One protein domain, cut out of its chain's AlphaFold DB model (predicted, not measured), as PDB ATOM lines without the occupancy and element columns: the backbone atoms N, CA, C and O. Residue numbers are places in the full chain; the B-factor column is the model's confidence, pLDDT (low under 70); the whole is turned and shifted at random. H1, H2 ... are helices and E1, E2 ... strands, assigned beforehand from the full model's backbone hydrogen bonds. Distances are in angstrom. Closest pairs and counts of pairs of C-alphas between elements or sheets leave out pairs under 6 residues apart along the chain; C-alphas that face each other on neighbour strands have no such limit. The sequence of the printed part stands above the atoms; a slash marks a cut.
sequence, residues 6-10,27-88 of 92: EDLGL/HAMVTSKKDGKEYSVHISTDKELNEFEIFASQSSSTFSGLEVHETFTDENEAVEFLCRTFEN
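Overview. This is residues 6 to 10 and 27 to 88 of the 92 residues of an uncharacterized protein of Ulvibacter antarcticus (UniProt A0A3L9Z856). What does one see first? A strongly twisted, curled sheet of four antiparallel strands, E1 to E4, has one helix, H1, over one face, making two layers. What is it made of? The printed part has 67 residues, with E1, E2, E3, E4 and H1 in that order along it. The strands keep the same order across the sheet, a meander, each the antiparallel neighbour of the one before; the class is mixed, helices and strands. How large is it? It is compact, with a radius of gyration of the C-alphas of 11.9 A, and its elongated outline spans 37 by 20 by 16 A.

Arrangement. How do the strands pair? E1, residues 27 to 32, and E2, residues 38 to 45, form a hairpin, with N 28 and O 41 within hydrogen-bond range at 2.8 A. E2 forms the next hairpin with E3, residues 52 to 58, where N 42 and O 55 are 2.7 A apart. E3 forms a third with E4, residues 67 to 72, where N 54 and O 70 are 2.8 A apart. Where is the helix? H1, residues 75 to 85, is on the sheet; its closest C-alphas to E4 are those of Ala 78 and Phe 72, 5.7 A apart. Every O i to N i+4 pair in H1 is within hydrogen-bond range. What follows it? Residues 86 to 87 pair antiparallel with residues 31 to 32 of E1.

Along the chain. Where does E1 begin? C-alpha 27 is at (-36.421, 23.223, 31.516). How long are the longer elements? E2 measures 22.5 A from first to last C-alpha, E3 19.6 A and E4 16.2 A. Where does H1 end? After 15.3 A, at C-alpha 85, (-46.355, 20.259, 43.237).

Size, cuts and confidence. Is there a cut? Residues 11 to 26 are not printed, and C-alphas 10 and 27 are 8.6 A apart. Are any links long? No link between the named elements is long. Where is confidence low? Residues 59 to 66 and residue 88 have pLDDT under 70.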
ATOM      1  N   GLU A   6     -30.018  24.040  42.827       75.00
ATOM      2  CA  GLU A   6     -28.869  23.139  42.683       75.00
ATOM      3  C   GLU A   6     -29.045  21.798  43.424       75.00
ATOM      4  O   GLU A   6     -28.637  20.762  42.896       75.00
ATOM      5  N   ASP A   7     -29.690  21.775  44.601       74.50
ATOM      6  CA  ASP A   7     -29.997  20.538  45.351       74.50
ATOM      7  C   ASP A   7     -30.995  19.644  44.596       74.50
ATOM      8  O   ASP A   7     -30.928  18.415  44.653       74.50
ATOM      9  N   LEU A   8     -31.878  20.263  43.807       71.56
ATOM     10  CA  LEU A   8     -32.755  19.575  42.862       71.56
ATOM     11  C   LEU A   8     -32.050  19.180  41.553       71.56
ATOM     12  O   LEU A   8     -32.684  18.638  40.648       71.56
ATOM     13  N   GLY A   9     -30.747  19.440  41.422       70.00
ATOM     14  CA  GLY A   9     -30.005  19.217  40.183       70.00
ATOM     15  C   GLY A   9     -30.438  20.151  39.053       70.00
ATOM     16  O   GLY A   9     -30.295  19.800  37.883       70.00
ATOM     17  N   LEU A  10     -30.996  21.314  39.386       71.75
ATOM     18  CA  LEU A  10     -31.332  22.358  38.430       71.75
ATOM     19  C   LEU A  10     -30.138  23.288  38.270       71.75
ATOM     20  O   LEU A  10     -29.591  23.798  39.247       71.75
ATOM     21  N   HIS A  27     -35.242  24.011  31.853       79.44
ATOM     22  CA  HIS A  27     -36.421  23.223  31.516       79.44
ATOM     23  C   HIS A  27     -36.309  21.826  32.123       79.44
ATOM     24  O   HIS A  27     -35.327  21.115  31.915       79.44
ATOM     25  N   ALA A  28     -37.342  21.408  32.843       78.19
ATOM     26  CA  ALA A  28     -37.441  20.087  33.438       78.19
ATOM     27  C   ALA A  28     -38.775  19.443  33.061       78.19
ATOM     28  O   ALA A  28     -39.835  20.059  33.174       78.19
ATOM     29  N   MET A  29     -38.735  18.177  32.649       82.69
ATOM     30  CA  MET A  29     -39.941  17.360  32.540       82.69
ATOM     31  C   MET A  29     -40.163  16.638  33.859       82.69
ATOM     32  O   MET A  29     -39.304  15.883  34.314       82.69
ATOM     33  N   VAL A  30     -41.312  16.880  34.478       83.25
ATOM     34  CA  VAL A  30     -41.630  16.356  35.809       83.25
ATOM     35  C   VAL A  30     -43.048  15.830  35.868       83.25
ATOM     36  O   VAL A  30     -43.928  16.254  35.122       83.25
ATOM     37  N   THR A  31     -43.300  14.909  36.788       85.25
ATOM     38  CA  THR A  31     -44.634  14.342  36.984       85.25
ATOM     39  C   THR A  31     -45.350  15.095  38.101       85.25
ATOM     40  O   THR A  31     -44.809  15.262  39.189       85.25
ATOM     41  N   SER A  32     -46.572  15.568  37.870       82.81
ATOM     42  CA  SER A  32     -47.368  16.220  38.913       82.81
ATOM     43  C   SER A  32     -47.822  15.217  39.969       82.81
ATOM     44  O   SER A  32     -48.426  14.196  39.640       82.81
ATOM     45  N   LYS A  33     -47.651  15.575  41.246       81.62
ATOM     46  CA  LYS A  33     -48.169  14.806  42.391       81.62
ATOM     47  C   LYS A  33     -49.693  14.767  42.450       81.62
ATOM     48  O   LYS A  33     -50.262  13.887  43.086       81.62
ATOM     49  N   LYS A  34     -50.358  15.750  41.839       77.69
ATOM     50  CA  LYS A  34     -51.814  15.912  41.918       77.69
ATOM     51  C   LYS A  34     -52.552  14.916  41.026       77.69
ATOM     52  O   LYS A  34     -53.564  14.369  41.444       77.69
ATOM     53  N   ASP A  35     -52.041  14.710  39.814       79.44
ATOM     54  CA  ASP A  35     -52.741  13.979  38.749       79.44
ATOM     55  C   ASP A  35     -51.889  12.854  38.126       79.44
ATOM     56  O   ASP A  35     -52.372  12.125  37.266       79.44
ATOM     57  N   GLY A  36     -50.612  12.720  38.513       80.25
ATOM     58  CA  GLY A  36     -49.684  11.724  37.958       80.25
ATOM     59  C   GLY A  36     -49.278  11.969  36.499       80.25
ATOM     60  O   GLY A  36     -48.731  11.079  35.856       80.25
ATOM     61  N   LYS A  37     -49.567  13.155  35.953       82.94
ATOM     62  CA  LYS A  37     -49.293  13.532  34.556       82.94
ATOM     63  C   LYS A  37     -47.960  14.248  34.410       82.94
ATOM     64  O   LYS A  37     -47.521  14.914  35.342       82.94
ATOM     65  N   GLU A  38     -47.357  14.158  33.232       84.56
ATOM     66  CA  GLU A  38     -46.115  14.859  32.903       84.56
ATOM     67  C   GLU A  38     -46.371  16.324  32.522       84.56
ATOM     68  O   GLU A  38     -47.256  16.649  31.721       84.56
ATOM     69  N   TYR A  39     -45.566  17.205  33.105       84.44
ATOM     70  CA  TYR A  39     -45.544  18.640  32.881       84.44
ATOM     71  C   TYR A  39     -44.143  19.053  32.437       84.44
ATOM     72  O   TYR A  39     -43.145  18.617  33.009       84.44
ATOM     73  N   SER A  40     -44.085  19.915  31.430       83.94
ATOM     74  CA  SER A  40     -42.886  20.654  31.066       83.94
ATOM     75  C   SER A  40     -42.827  21.901  31.933       83.94
ATOM     76  O   SER A  40     -43.649  22.803  31.766       83.94
ATOM     77  N   VAL A  41     -41.900  21.928  32.887       83.75
ATOM     78  CA  VAL A  41     -41.651  23.076  33.758       83.75
ATOM     79  C   VAL A  41     -40.471  23.858  33.214       83.75
ATOM     80  O   VAL A  41     -39.367  23.336  33.109       83.75
ATOM     81  N   HIS A  42     -40.704  25.116  32.884       86.00
ATOM     82  CA  HIS A  42     -39.685  26.101  32.587       86.00
ATOM     83  C   HIS A  42     -39.510  26.988  33.808       86.00
ATOM     84  O   HIS A  42     -40.486  27.496  34.351       86.00
ATOM     85  N   ILE A  43     -38.273  27.178  34.235       85.00
ATOM     86  CA  ILE A  43     -37.917  28.095  35.308       85.00
ATOM     87  C   ILE A  43     -37.017  29.145  34.686       85.00
ATOM     88  O   ILE A  43     -35.994  28.795  34.103       85.00
ATOM     89  N   SER A  44     -37.408  30.407  34.791       85.00
ATOM     90  CA  SER A  44     -36.628  31.542  34.310       85.00
ATOM     91  C   SER A  44     -36.230  32.417  35.487       85.00
ATOM     92  O   SER A  44     -37.036  32.661  36.381       85.00
ATOM     93  N   THR A  45     -35.000  32.901  35.497       84.00
ATOM     94  CA  THR A  45     -34.479  33.777  36.542       84.00
ATOM     95  C   THR A  45     -33.518  34.803  35.959       84.00
ATOM     96  O   THR A  45     -32.949  34.625  34.877       84.00
ATOM     97  N   ASP A  46     -33.375  35.924  36.653       80.31
ATOM     98  CA  ASP A  46     -32.355  36.916  36.351       80.31
ATOM     99  C   ASP A  46     -30.982  36.493  36.902       80.31
ATOM    100  O   ASP A  46     -30.864  35.636  37.775       80.31
ATOM    101  N   LYS A  47     -29.910  37.101  36.384       70.50
ATOM    102  CA  LYS A  47     -28.532  36.804  36.814       70.50
ATOM    103  C   LYS A  47     -28.258  37.105  38.286       70.50
ATOM    104  O   LYS A  47     -27.301  36.567  38.837       70.50
ATOM    105  N   GLU A  48     -29.030  37.995  38.889       74.44
ATOM    106  CA  GLU A  48     -28.897  38.363  40.293       74.44
ATOM    107  C   GLU A  48     -29.761  37.467  41.201       74.44
ATOM    108  O   GLU A  48     -29.694  37.623  42.419       74.44
ATOM    109  N   LEU A  49     -30.498  36.497  40.633       74.56
ATOM    110  CA  LEU A  49     -31.368  35.553  41.345       74.56
ATOM    111  C   LEU A  49     -32.411  36.266  42.225       74.56
ATOM    112  O   LEU A  49     -32.755  35.791  43.308       74.56
ATOM    113  N   ASN A  50     -32.894  37.429  41.778       81.69
ATOM    114  CA  ASN A  50     -33.886  38.219  42.509       81.69
ATOM    115  C   ASN A  50     -35.318  37.735  42.258       81.69
ATOM    116  O   ASN A  50     -36.194  37.938  43.101       81.69
ATOM    117  N   GLU A  51     -35.577  37.135  41.098       85.75
ATOM    118  CA  GLU A  51     -36.888  36.627  40.713       85.75
ATOM    119  C   GLU A  51     -36.780  35.270  40.008       85.75
ATOM    120  O   GLU A  51     -35.945  35.051  39.130       85.75
ATOM    121  N   PHE A  52     -37.680  34.363  40.370       86.88
ATOM    122  CA  PHE A  52     -37.825  33.022  39.826       86.88
ATOM    123  C   PHE A  52     -39.232  32.859  39.276       86.88
ATOM    124  O   PHE A  52     -40.213  32.791  40.015       86.88
ATOM    125  N   GLU A  53     -39.331  32.780  37.964       88.38
ATOM    126  CA  GLU A  53     -40.575  32.552  37.254       88.38
ATOM    127  C   GLU A  53     -40.687  31.082  36.883       88.38
ATOM    128  O   GLU A  53     -39.853  30.553  36.153       88.38
ATOM    129  N   ILE A  54     -41.719  30.417  37.385       87.75
ATOM    130  CA  ILE A  54     -41.991  29.006  37.148       87.75
ATOM    131  C   ILE A  54     -43.216  28.901  36.254       87.75
ATOM    132  O   ILE A  54     -44.319  29.280  36.641       87.75
ATOM    133  N   PHE A  55     -43.021  28.319  35.079       87.12
ATOM    134  CA  PHE A  55     -44.063  28.039  34.111       87.12
ATOM    135  C   PHE A  55     -44.150  26.534  33.847       87.12
ATOM    136  O   PHE A  55     -43.278  25.967  33.199       87.12
ATOM    137  N   ALA A  56     -45.194  25.860  34.324       85.62
ATOM    138  CA  ALA A  56     -45.451  24.454  34.031       85.62
ATOM    139  C   ALA A  56     -46.626  24.298  33.073       85.62
ATOM    140  O   ALA A  56     -47.741  24.711  33.379       85.62
ATOM    141  N   SER A  57     -46.408  23.608  31.963       83.75
ATOM    142  CA  SER A  57     -47.461  23.245  31.015       83.75
ATOM    143  C   SER A  57     -47.568  21.731  30.913       83.75
ATOM    144  O   SER A  57     -46.564  21.021  30.862       83.75
ATOM    145  N   GLN A  58     -48.788  21.197  30.929       81.31
ATOM    146  CA  GLN A  58     -48.985  19.759  30.771       81.31
ATOM    147  C   GLN A  58     -48.529  19.327  29.367       81.31
ATOM    148  O   GLN A  58     -48.990  19.887  28.375       81.31
ATOM    149  N   SER A  59     -47.696  18.288  29.264       67.38
ATOM    150  CA  SER A  59     -47.084  17.847  27.992       67.38
ATOM    151  C   SER A  59     -48.053  17.074  27.068       67.38
ATOM    152  O   SER A  59     -47.660  16.215  26.283       67.38
ATOM    153  N   SER A  60     -49.360  17.335  27.169       60.56
ATOM    154  CA  SER A  60     -50.388  16.656  26.379       60.56
ATOM    155  C   SER A  60     -50.738  17.500  25.161       60.56
ATOM    156  O   SER A  60     -51.272  18.598  25.296       60.56
ATOM    157  N   SER A  61     -50.512  16.958  23.964       51.38
ATOM    158  CA  SER A  61     -50.643  17.622  22.651       51.38
ATOM    159  C   SER A  61     -52.054  18.138  22.301       51.38
ATOM    160  O   SER A  61     -52.288  18.606  21.191       51.38
ATOM    161  N   THR A  62     -53.011  18.013  23.218       52.38
ATOM    162  CA  THR A  62     -54.442  18.288  23.034       52.38
ATOM    163  C   THR A  62     -55.072  19.074  24.190       52.38
ATOM    164  O   THR A  62     -56.284  19.282  24.176       52.38
ATOM    165  N   PHE A  63     -54.305  19.504  25.202       49.00
ATOM    166  CA  PHE A  63     -54.874  20.010  26.457       49.00
ATOM    167  C   PHE A  63     -54.317  21.383  26.874       49.00
ATOM    168  O   PHE A  63     -53.168  21.488  27.281       49.00
ATOM    169  N   SER A  64     -55.169  22.416  26.852       51.88
ATOM    170  CA  SER A  64     -54.888  23.793  27.322       51.88
ATOM    171  C   SER A  64     -55.394  24.058  28.752       51.88
ATOM    172  O   SER A  64     -55.920  25.130  29.032       51.88
ATOM    173  N   GLY A  65     -55.390  23.054  29.636       51.00
ATOM    174  CA  GLY A  65     -56.197  23.130  30.864       51.00
ATOM    175  C   GLY A  65     -55.459  23.433  32.167       51.00
ATOM    176  O   GLY A  65     -56.107  23.860  33.118       51.00
ATOM    177  N   LEU A  66     -54.146  23.200  32.258       59.09
ATOM    178  CA  LEU A  66     -53.378  23.416  33.491       59.09
ATOM    179  C   LEU A  66     -52.005  23.991  33.149       59.09
ATOM    180  O   LEU A  66     -51.041  23.256  32.940       59.09
ATOM    181  N   GLU A  67     -51.970  25.315  33.085       73.50
ATOM    182  CA  GLU A  67     -50.758  26.122  33.031       73.50
ATOM    183  C   GLU A  67     -50.519  26.638  34.452       73.50
ATOM    184  O   GLU A  67     -51.355  27.339  35.021       73.50
ATOM    185  N   VAL A  68     -49.432  26.199  35.078       80.38
ATOM    186  CA  VAL A  68     -48.987  26.730  36.365       80.38
ATOM    187  C   VAL A  68     -48.032  27.860  36.043       80.38
ATOM    188  O   VAL A  68     -46.974  27.600  35.488       80.38
ATOM    189  N   HIS A  69     -48.392  29.089  36.378       87.56
ATOM    190  CA  HIS A  69     -47.494  30.231  36.273       87.56
ATOM    191  C   HIS A  69     -47.432  30.896  37.635       87.56
ATOM    192  O   HIS A  69     -48.425  31.457  38.088       87.56
ATOM    193  N   GLU A  70     -46.289  30.774  38.294       88.44
ATOM    194  CA  GLU A  70     -46.031  31.373  39.599       88.44
ATOM    195  C   GLU A  70     -44.672  32.068  39.572       88.44
ATOM    196  O   GLU A  70     -43.732  31.605  38.922       88.44
ATOM    197  N   THR A  71     -44.564  33.175  40.299       89.12
ATOM    198  CA  THR A  71     -43.334  33.967  40.412       89.12
ATOM    199  C   THR A  71     -42.964  34.099  41.876       89.12
ATOM    200  O   THR A  71     -43.815  34.415  42.707       89.12
ATOM    201  N   PHE A  72     -41.692  33.886  42.179       89.06
ATOM    202  CA  PHE A  72     -41.142  33.909  43.528       89.06
ATOM    203  C   PHE A  72     -39.930  34.829  43.568       89.06
ATOM    204  O   PHE A  72     -39.167  34.883  42.612       89.06
ATOM    205  N   THR A  73     -39.720  35.523  44.681       89.00
ATOM    206  CA  THR A  73     -38.498  36.312  44.918       89.00
ATOM    207  C   THR A  73     -37.526  35.616  45.870       89.00
ATOM    208  O   THR A  73     -36.418  36.093  46.081       89.00
ATOM    209  N   ASP A  74     -37.948  34.504  46.478       86.50
ATOM    210  CA  ASP A  74     -37.110  33.661  47.324       86.50
ATOM    211  C   ASP A  74     -36.948  32.287  46.675       86.50
ATOM    212  O   ASP A  74     -37.923  31.620  46.310       86.50
ATOM    213  N   GLU A  75     -35.696  31.861  46.542       84.19
ATOM    214  CA  GLU A  75     -35.350  30.575  45.948       84.19
ATOM    215  C   GLU A  75     -35.968  29.399  46.718       84.19
ATOM    216  O   GLU A  75     -36.434  28.435  46.109       84.19
ATOM    217  N   ASN A  76     -36.017  29.463  48.051       85.50
ATOM    218  CA  ASN A  76     -36.564  28.371  48.848       85.50
ATOM    219  C   ASN A  76     -38.062  28.233  48.626       85.50
ATOM    220  O   ASN A  76     -38.532  27.110  48.479       85.50
ATOM    221  N   GLU A  77     -38.806  29.340  48.572       88.00
ATOM    222  CA  GLU A  77     -40.247  29.290  48.298       88.00
ATOM    223  C   GLU A  77     -40.525  28.663  46.930       88.00
ATOM    224  O   GLU A  77     -41.387  27.788  46.801       88.00
ATOM    225  N   ALA A  78     -39.731  29.039  45.929       86.88
ATOM    226  CA  ALA A  78     -39.811  28.489  44.585       86.88
ATOM    227  C   ALA A  78     -39.523  26.974  44.573       86.88
ATOM    228  O   ALA A  78     -40.282  26.176  44.014       86.88
ATOM    229  N   VAL A  79     -38.458  26.541  45.247       84.56
ATOM    230  CA  VAL A  79     -38.071  25.127  45.358       84.56
ATOM    231  C   VAL A  79     -39.085  24.316  46.165       84.56
ATOM    232  O   VAL A  79     -39.410  23.180  45.795       84.56
ATOM    233  N   GLU A  80     -39.621  24.869  47.251       86.25
ATOM    234  CA  GLU A  80     -40.676  24.243  48.049       86.25
ATOM    235  C   GLU A  80     -41.951  24.067  47.227       86.25
ATOM    236  O   GLU A  80     -42.555  22.989  47.261       86.25
ATOM    237  N   PHE A  81     -42.325  25.072  46.433       86.81
ATOM    238  CA  PHE A  81     -43.445  24.984  45.504       86.81
ATOM    239  C   PHE A  81     -43.259  23.835  44.507       86.81
ATOM    240  O   PHE A  81     -44.161  23.003  44.345       86.81
ATOM    241  N   LEU A  82     -42.080  23.723  43.890       83.75
ATOM    242  CA  LEU A  82     -41.765  22.639  42.957       83.75
ATOM    243  C   LEU A  82     -41.800  21.271  43.637       83.75
ATOM    244  O   LEU A  82     -42.446  20.352  43.136       83.75
ATOM    245  N   CYS A  83     -41.178  21.142  44.809       82.06
ATOM    246  CA  CYS A  83     -41.166  19.905  45.590       82.06
ATOM    247  C   CYS A  83     -42.565  19.481  46.047       82.06
ATOM    248  O   CYS A  83     -42.838  18.285  46.196       82.06
ATOM    249  N   ARG A  84     -43.449  20.440  46.328       84.25
ATOM    250  CA  ARG A  84     -44.825  20.177  46.756       84.25
ATOM    251  C   ARG A  84     -45.723  19.805  45.582       84.25
ATOM    252  O   ARG A  84     -46.611  18.972  45.753       84.25
ATOM    253  N   THR A  85     -45.490  20.400  44.418       83.62
ATOM    254  CA  THR A  85     -46.355  20.259  43.237       83.62
ATOM    255  C   THR A  85     -45.950  19.082  42.349       83.62
ATOM    256  O   THR A  85     -46.819  18.387  41.809       83.62
ATOM    257  N   PHE A  86     -44.652  18.809  42.232       84.38
ATOM    258  CA  PHE A  86     -44.088  17.847  41.285       84.38
ATOM    259  C   PHE A  86     -43.206  16.792  41.970       84.38
ATOM    260  O   PHE A  86     -42.674  16.986  43.065       84.38
ATOM    261  N   GLU A  87     -43.075  15.636  41.325       77.31
ATOM    262  CA  GLU A  87     -42.145  14.558  41.673       77.31
ATOM    263  C   GLU A  87     -40.922  14.584  40.754       77.31
ATOM    264  O   GLU A  87     -41.033  14.939  39.583       77.31
ATOM    265  N   ASN A  88     -39.774  14.128  41.273       64.94
ATOM    266  CA  ASN A  88     -38.554  13.872  40.496       64.94
ATOM    267  C   ASN A  88     -38.047  15.064  39.673       64.94
ATOM    268  O   ASN A  88     -37.792  14.947  38.478       64.94
TER     269      ASN A  88